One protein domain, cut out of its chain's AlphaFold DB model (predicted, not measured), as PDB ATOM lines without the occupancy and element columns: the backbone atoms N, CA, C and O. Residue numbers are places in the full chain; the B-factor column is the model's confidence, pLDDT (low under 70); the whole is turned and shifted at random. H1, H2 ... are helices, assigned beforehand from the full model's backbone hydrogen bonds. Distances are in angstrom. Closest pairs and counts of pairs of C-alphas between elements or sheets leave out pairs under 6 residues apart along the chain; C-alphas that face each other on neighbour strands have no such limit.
ATOM      1  N   ASP A   4      94.895 107.111 154.720       88.38
ATOM      2  CA  ASP A   4      94.687 108.382 154.015       88.38
ATOM      3  C   ASP A   4      94.720 108.218 152.489       88.38
ATOM      4  O   ASP A   4      93.920 108.817 151.776       88.38
ATOM      5  N   SER A   5      95.609 107.356 151.978       82.50
ATOM      6  CA  SER A   5      95.665 107.043 150.543       82.50
ATOM      7  C   SER A   5      94.429 106.266 150.086       82.50
ATOM      8  O   SER A   5      93.909 106.529 149.006       82.50
ATOM      9  N   LEU A   6      93.936 105.332 150.907       80.69
ATOM     10  CA  LEU A   6      92.731 104.556 150.609       80.69
ATOM     11  C   LEU A   6      91.483 105.452 150.561       80.69
ATOM     12  O   LEU A   6      90.677 105.331 149.640       80.69
ATOM     13  N   ILE A   7      91.362 106.387 151.506       82.44
ATOM     14  CA  ILE A   7      90.278 107.378 151.551       82.44
ATOM     15  C   ILE A   7      90.355 108.322 150.345       82.44
ATOM     16  O   ILE A   7      89.338 108.594 149.712       82.44
ATOM     17  N   ALA A   8      91.551 108.793 149.981       83.56
ATOM     18  CA  ALA A   8      91.729 109.660 148.819       83.56
ATOM     19  C   ALA A   8      91.296 108.976 147.511       83.56
ATOM     20  O   ALA A   8      90.612 109.589 146.693       83.56
ATOM     21  N   ILE A   9      91.644 107.698 147.335       77.44
ATOM     22  CA  ILE A   9      91.242 106.904 146.166       77.44
ATOM     23  C   ILE A   9      89.730 106.647 146.173       77.44
ATOM     24  O   ILE A   9      89.083 106.829 145.146       77.44
ATOM     25  N   SER A  10      89.162 106.278 147.325       81.69
ATOM     26  CA  SER A  10      87.714 106.099 147.510       81.69
ATOM     27  C   SER A  10      86.936 107.346 147.097       81.69
ATOM     28  O   SER A  10      86.024 107.260 146.275       81.69
ATOM     29  N   ASN A  11      87.370 108.518 147.561       81.00
ATOM     30  CA  ASN A  11      86.753 109.790 147.203       81.00
ATOM     31  C   ASN A  11      86.913 110.117 145.711       81.00
ATOM     32  O   ASN A  11      85.951 110.536 145.073       81.00
ATOM     33  N   ALA A  12      88.104 109.912 145.142       79.69
ATOM     34  CA  ALA A  12      88.378 110.213 143.735       79.69
ATOM     35  C   ALA A  12      87.560 109.343 142.769       79.69
ATOM     36  O   ALA A  12      87.136 109.814 141.718       79.69
ATOM     37  N   LEU A  13      87.336 108.080 143.132       78.12
ATOM     38  CA  LEU A  13      86.590 107.119 142.322       78.12
ATOM     39  C   LEU A  13      85.101 107.061 142.685       78.12
ATOM     40  O   LEU A  13      84.344 106.382 141.998       78.12
ATOM     41  N   SER A  14      84.671 107.770 143.736       82.75
ATOM     42  CA  SER A  14      83.308 107.692 144.288       82.75
ATOM     43  C   SER A  14      82.865 106.252 144.591       82.75
ATOM     44  O   SER A  14      81.714 105.882 144.375       82.75
ATOM     45  N   VAL A  15      83.789 105.436 145.100       78.75
ATOM     46  CA  VAL A  15      83.543 104.043 145.507       78.75
ATOM     47  C   VAL A  15      83.869 103.870 146.980       78.75
ATOM     48  O   VAL A  15      84.701 104.598 147.521       78.75
ATOM     49  N   SER A  16      83.243 102.905 147.644       83.25
ATOM     50  CA  SER A  16      83.504 102.636 149.055       83.25
ATOM     51  C   SER A  16      84.907 102.042 149.264       83.25
ATOM     52  O   SER A  16      85.477 101.378 148.394       83.25
ATOM     53  N   THR A  17      85.508 102.292 150.427       81.38
ATOM     54  CA  THR A  17      86.841 101.761 150.764       81.38
ATOM     55  C   THR A  17      86.857 100.232 150.832       81.38
ATOM     56  O   THR A  17      87.858  99.606 150.495       81.38
ATOM     57  N   ASP A  18      85.743  99.631 151.239       76.56
ATOM     58  CA  ASP A  18      85.465  98.195 151.211       76.56
ATOM     59  C   ASP A  18      85.455  97.661 149.776       76.56
ATOM     60  O   ASP A  18      86.131  96.667 149.513       76.56
ATOM     61  N   ALA A  19      84.842  98.364 148.820       68.88
ATOM     62  CA  ALA A  19      84.893  97.955 147.418       68.88
ATOM     63  C   ALA A  19      86.332  97.931 146.866       68.88
ATOM     64  O   ALA A  19      86.698  97.047 146.090       68.88
ATOM     65  N   ILE A  20      87.190  98.849 147.325       73.69
ATOM     66  CA  ILE A  20      88.624  98.858 146.989       73.69
ATOM     67  C   ILE A  20      89.362  97.683 147.649       73.69
ATOM     68  O   ILE A  20      90.158  97.010 146.994       73.69
ATOM     69  N   LEU A  21      89.109  97.431 148.937       71.19
ATOM     70  CA  LEU A  21      89.795  96.402 149.728       71.19
ATOM     71  C   LEU A  21      89.420  94.975 149.312       71.19
ATOM     72  O   LEU A  21      90.284  94.099 149.289       71.19
ATOM     73  N   PHE A  22      88.156  94.748 148.963       71.19
ATOM     74  CA  PHE A  22      87.628  93.432 148.597       71.19
ATOM     75  C   PHE A  22      87.611  93.183 147.083       71.19
ATOM     76  O   PHE A  22      87.229  92.104 146.637       71.19
ATOM     77  N   GLY A  23      88.097  94.140 146.284       61.16
ATOM     78  CA  GLY A  23      88.171  94.002 144.829       61.16
ATOM     79  C   GLY A  23      86.812  94.077 144.128       61.16
ATOM     80  O   GLY A  23      86.714  93.663 142.976       61.16
ATOM     81  N   GLU A  24      85.793  94.620 144.799       53.16
ATOM     82  CA  GLU A  24      84.481  94.973 144.236       53.16
ATOM     83  C   GLU A  24      84.489  96.321 143.501       53.16
ATOM     84  O   GLU A  24      83.440  96.802 143.076       53.16
ATOM     85  N   ILE A  25      85.663  96.914 143.247       53.75
ATOM     86  CA  ILE A  25      85.815  97.728 142.039       53.75
ATOM     87  C   ILE A  25      85.618  96.753 140.882       53.75
ATOM     88  O   ILE A  25      86.567  96.146 140.376       53.75
ATOM     89  N   THR A  26      84.358  96.532 140.517       50.22
ATOM     90  CA  THR A  26      83.991  95.844 139.299       50.22
ATOM     91  C   THR A  26      84.692  96.618 138.205       50.22
ATOM     92  O   THR A  26      84.310  97.733 137.858       50.22
ATOM     93  N   TYR A  27      85.791  96.048 137.719       49.03
ATOM     94  CA  TYR A  27      86.291  96.329 136.397       49.03
ATOM     95  C   TYR A  27      85.096  96.093 135.473       49.03
ATOM     96  O   TYR A  27      84.888  94.975 135.000       49.03
ATOM     97  N   ASP A  28      84.315  97.136 135.205       44.84
ATOM     98  CA  ASP A  28      83.769  97.310 133.875       44.84
ATOM     99  C   ASP A  28      85.004  97.261 132.980       44.84
ATOM    100  O   ASP A  28      85.816  98.181 132.916       44.84
ATOM    101  N   LYS A  29      85.264  96.077 132.422       51.16
ATOM    102  CA  LYS A  29      86.449  95.805 131.602       51.16
ATOM    103  C   LYS A  29      86.376  96.547 130.266       51.16
ATOM    104  O   LYS A  29      87.359  96.560 129.533       51.16
ATOM    105  N   GLU A  30      85.233  97.144 129.939       47.12
ATOM    106  CA  GLU A  30      84.957  97.725 128.629       47.12
ATOM    107  C   GLU A  30      85.609  99.095 128.362       47.12
ATOM    108  O   GLU A  30      86.174  99.233 127.274       47.12
ATOM    109  N   PRO A  31      85.649 100.084 129.283       51.28
ATOM    110  CA  PRO A  31      86.227 101.395 128.971       51.28
ATOM    111  C   PRO A  31      87.747 101.317 128.779       51.28
ATOM    112  O   PRO A  31      88.290 101.843 127.809       51.28
ATOM    113  N   TYR A  32      88.432 100.576 129.657       54.19
ATOM    114  CA  TYR A  32      89.893 100.477 129.641       54.19
ATOM    115  C   TYR A  32      90.424  99.610 128.498       54.19
ATOM    116  O   TYR A  32      91.505  99.882 127.980       54.19
ATOM    117  N   CYS A  33      89.682  98.581 128.066       61.41
ATOM    118  CA  CYS A  33      90.104  97.753 126.935       61.41
ATOM    119  C   CYS A  33      90.134  98.549 125.630       61.41
ATOM    120  O   CYS A  33      91.057  98.355 124.840       61.41
ATOM    121  N   LYS A  34      89.160  99.438 125.394       66.88
ATOM    122  CA  LYS A  34      89.101 100.214 124.153       66.88
ATOM    123  C   LYS A  34      90.218 101.253 124.085       66.88
ATOM    124  O   LYS A  34      90.991 101.223 123.136       66.88
ATOM    125  N   GLU A  35      90.369 102.086 125.114       69.94
ATOM    126  CA  GLU A  35      91.441 103.092 125.158       69.94
ATOM    127  C   GLU A  35      92.831 102.455 125.080       69.94
ATOM    128  O   GLU A  35      93.702 102.929 124.352       69.94
ATOM    129  N   PHE A  36      93.039 101.331 125.769       72.06
ATOM    130  CA  PHE A  36      94.302 100.606 125.693       72.06
ATOM    131  C   PHE A  36      94.544 100.017 124.298       72.06
ATOM    132  O   PHE A  36      95.666 100.068 123.797       72.06
ATOM    133  N   THR A  37      93.506  99.482 123.652       75.94
ATOM    134  CA  THR A  37      93.599  98.974 122.274       75.94
ATOM    135  C   THR A  37      93.938 100.100 121.301       75.94
ATOM    136  O   THR A  37      94.837  99.933 120.478       75.94
ATOM    137  N   ASP A  38      93.294 101.258 121.444       79.00
ATOM    138  CA  ASP A  38      93.534 102.431 120.606       79.00
ATOM    139  C   ASP A  38      94.967 102.956 120.780       79.00
ATOM    140  O   ASP A  38      95.652 103.197 119.790       79.00
ATOM    141  N   ILE A  39      95.480 103.043 122.013       80.19
ATOM    142  CA  ILE A  39      96.879 103.426 122.279       80.19
ATOM    143  C   ILE A  39      97.853 102.404 121.677       80.19
ATOM    144  O   ILE A  39      98.831 102.780 121.028       80.19
ATOM    145  N   MET A  40      97.577 101.107 121.839       79.44
ATOM    146  CA  MET A  40      98.432 100.035 121.322       79.44
ATOM    147  C   MET A  40      98.530 100.033 119.792       79.44
ATOM    148  O   MET A  40      99.538  99.557 119.268       79.44
ATOM    149  N   LEU A  41      97.544 100.571 119.063       82.31
ATOM    150  CA  LEU A  41      97.622 100.721 117.605       82.31
ATOM    151  C   LEU A  41      98.738 101.679 117.171       82.31
ATOM    152  O   LEU A  41      99.363 101.443 116.139       82.31
ATOM    153  N   TYR A  42      99.027 102.709 117.970       88.62
ATOM    154  CA  TYR A  42     100.061 103.704 117.669       88.62
ATOM    155  C   TYR A  42     101.457 103.315 118.173       88.62
ATOM    156  O   TYR A  42     102.442 103.948 117.801       88.62
ATOM    157  N   CYS A  43     101.567 102.269 118.995       86.06
ATOM    158  CA  CYS A  43     102.850 101.789 119.497       86.06
ATOM    159  C   CYS A  43     103.612 100.957 118.453       86.06
ATOM    160  O   CYS A  43     103.056 100.075 117.787       86.06
ATOM    161  N   SER A  44     104.928 101.150 118.393       91.94
ATOM    162  CA  SER A  44     105.844 100.251 117.688       91.94
ATOM    163  C   SER A  44     105.887  98.865 118.342       91.94
ATOM    164  O   SER A  44     105.595  98.700 119.529       91.94
ATOM    165  N   ASP A  45     106.333  97.847 117.604       89.19
ATOM    166  CA  ASP A  45     106.470  96.483 118.141       89.19
ATOM    167  C   ASP A  45     107.411  96.414 119.351       89.19
ATOM    168  O   ASP A  45     107.202  95.628 120.282       89.19
ATOM    169  N   LYS A  46     108.429  97.283 119.381       90.88
ATOM    170  CA  LYS A  46     109.334  97.409 120.524       90.88
ATOM    171  C   LYS A  46     108.586  97.904 121.759       90.88
ATOM    172  O   LYS A  46     108.750  97.319 122.827       90.88
ATOM    173  N   GLU A  47     107.775  98.948 121.635       87.38
ATOM    174  CA  GLU A  47     106.994  99.502 122.748       87.38
ATOM    175  C   GLU A  47     105.943  98.503 123.231       87.38
ATOM    176  O   GLU A  47     105.879  98.223 124.427       87.38
ATOM    177  N   LYS A  48     105.223  97.856 122.306       83.94
ATOM    178  CA  LYS A  48     104.264  96.784 122.622       83.94
ATOM    179  C   LYS A  48     104.906  95.680 123.459       83.94
ATOM    180  O   LYS A  48     104.338  95.252 124.462       83.94
ATOM    181  N   LYS A  49     106.120  95.248 123.098       85.69
ATOM    182  CA  LYS A  49     106.864  94.227 123.851       85.69
ATOM    183  C   LYS A  49     107.176  94.673 125.284       85.69
ATOM    184  O   LYS A  49     107.000  93.878 126.206       85.69
ATOM    185  N   HIS A  50     107.597  95.925 125.481       84.56
ATOM    186  CA  HIS A  50     107.866  96.467 126.820       84.56
ATOM    187  C   HIS A  50     106.580  96.573 127.650       84.56
ATOM    188  O   HIS A  50     106.563  96.145 128.803       84.56
ATOM    189  N   ILE A  51     105.491  97.057 127.046       85.50
ATOM    190  CA  ILE A  51     104.173  97.165 127.688       85.50
ATOM    191  C   ILE A  51     103.674  95.782 128.133       85.50
ATOM    192  O   ILE A  51     103.287  95.600 129.287       85.50
ATOM    193  N   MET A  52     103.749  94.770 127.261       83.88
ATOM    194  CA  MET A  52     103.363  93.397 127.606       83.88
ATOM    195  C   MET A  52     104.220  92.815 128.734       83.88
ATOM    196  O   MET A  52     103.710  92.082 129.583       83.88
ATOM    197  N   GLN A  53     105.519  93.114 128.756       80.50
ATOM    198  CA  GLN A  53     106.416  92.638 129.806       80.50
ATOM    199  C   GLN A  53     106.099  93.286 131.160       80.50
ATOM    200  O   GLN A  53     106.019  92.577 132.162       80.50
ATOM    201  N   ALA A  54     105.831  94.593 131.180       79.44
ATOM    202  CA  ALA A  54     105.387  95.304 132.377       79.44
ATOM    203  C   ALA A  54     104.043  94.761 132.896       79.44
ATOM    204  O   ALA A  54     103.907  94.490 134.088       79.44
ATOM    205  N   ALA A  55     103.083  94.505 132.001       81.12
ATOM    206  CA  ALA A  55     101.791  93.923 132.364       81.12
ATOM    207  C   ALA A  55     101.936  92.518 132.980       81.12
ATOM    208  O   ALA A  55     101.288  92.204 133.980       81.12
ATOM    209  N   ARG A  56     102.816  91.673 132.423       76.88
ATOM    210  CA  ARG A  56     103.124  90.343 132.983       76.88
ATOM    211  C   ARG A  56     103.746  90.441 134.371       76.88
ATOM    212  O   ARG A  56     103.349  89.689 135.257       76.88
ATOM    213  N   TYR A  57     104.679  91.370 134.560       78.56
ATOM    214  CA  TYR A  57     105.318  91.591 135.852       78.56
ATOM    215  C   TYR A  57     104.312  92.048 136.914       78.56
ATOM    216  O   TYR A  57     104.238  91.445 137.980       78.56
ATOM    217  N   ALA A  58     103.470  93.037 136.599       77.69
ATOM    218  CA  ALA A  58     102.426  93.503 137.512       77.69
ATOM    219  C   ALA A  58     101.450  92.378 137.893       77.69
ATOM    220  O   ALA A  58     101.103  92.228 139.063       77.69
ATOM    221  N   LYS A  59     101.054  91.540 136.923       74.88
ATOM    222  CA  LYS A  59     100.189  90.379 137.176       74.88
ATOM    223  C   LYS A  59     100.831  89.386 138.148       74.88
ATOM    224  O   LYS A  59     100.140  88.900 139.040       74.88
ATOM    225  N   GLN A  60     102.121  89.099 137.979       71.62
ATOM    226  CA  GLN A  60     102.856  88.209 138.876       71.62
ATOM    227  C   GLN A  60     102.941  88.794 140.287       71.62
ATOM    228  O   GLN A  60     102.623  88.114 141.251       71.62
ATOM    229  N   LEU A  61     103.268  90.081 140.404       77.19
ATOM    230  CA  LEU A  61     103.396  90.757 141.692       77.19
ATOM    231  C   LEU A  61     102.078  90.742 142.485       77.19
ATOM    232  O   LEU A  61     102.071  90.509 143.688       77.19
ATOM    233  N   ILE A  62     100.948  90.937 141.797       75.56
ATOM    234  CA  ILE A  62      99.613  90.839 142.401       75.56
ATOM    235  C   ILE A  62      99.307  89.404 142.847       75.56
ATOM    236  O   ILE A  62      98.682  89.222 143.888       75.56
ATOM    237  N   HIS A  63      99.711  88.398 142.067       70.56
ATOM    238  CA  HIS A  63      99.542  86.994 142.438       70.56
ATOM    239  C   HIS A  63     100.355  86.652 143.692       70.56
ATOM    240  O   HIS A  63      99.811  86.075 144.625       70.56
ATOM    241  N   ASP A  64     101.619  87.070 143.742       70.62
ATOM    242  CA  ASP A  64     102.530  86.777 144.852       70.62
ATOM    243  C   ASP A  64     102.116  87.472 146.159       70.62
ATOM    244  O   ASP A  64     102.341  86.932 147.232       70.62
ATOM    245  N   ILE A  65     101.474  88.646 146.088       75.06
ATOM    246  CA  ILE A  65     100.911  89.337 147.266       75.06
ATOM    247  C   ILE A  65      99.646  88.640 147.795       75.06
ATOM    248  O   ILE A  65      99.315  88.772 148.972       75.06
ATOM    249  N   LYS A  66      98.897  87.957 146.921       69.94
ATOM    250  CA  LYS A  66      97.631  87.289 147.265       69.94
ATOM    251  C   LYS A  66      97.800  85.822 147.673       69.94
ATOM    252  O   LYS A  66      96.823  85.238 148.140       69.94
ATOM    253  N   SER A  67      98.976  85.239 147.439       52.50
ATOM    254  CA  SER A  67      99.327  83.864 147.812       52.50
ATOM    255  C   SER A  67      99.918  83.786 149.212       52.50
ATOM    256  O   SER A  67      99.852  82.661 149.755       52.50
TER     257      SER A  67
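This is residues 4 to 67 of the 67 residues of an uncharacterized protein of [Eubacterium] rectale DSM 17629 (UniProt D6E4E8). A loose, open set of helices: H1 and short H2 make a small head, and beyond a seven-residue link H3 and longer H4 form an open V. The 64 printed residues hold four named helices, H1 to H4 in order, and no named strand; the class is all helix. The radius of gyration of the C-alphas is 15.0 A, and the spans are 39 by 28 by 20 A.

H1, residues 4 to 13, touches H2, residues 17 to 21; the closest C-alphas, of Ser 10 and Thr 17, are 5.5 A apart. H3, residues 29 to 42, and H4, residues 45 to 66, are close but not clearly touching, with closest C-alphas of Met 40 and Lys 48 at 6.8 A. They run opposite ways at a shallow tilt of 31 degrees. H2 is apart from H3 and H4. Every O i to N i+4 pair is within hydrogen-bond range in H1, H2 and H4, and 8 of 10 are in H3.

H1 begins at C-alpha 4 (94.687, 108.382, 154.015). H3 measures 21.0 A and H4 31.8 A, ending at C-alpha 66 (97.631, 87.289, 147.265).

The printed part has no cut. Residues 23 to 35 are among those with pLDDT under 70.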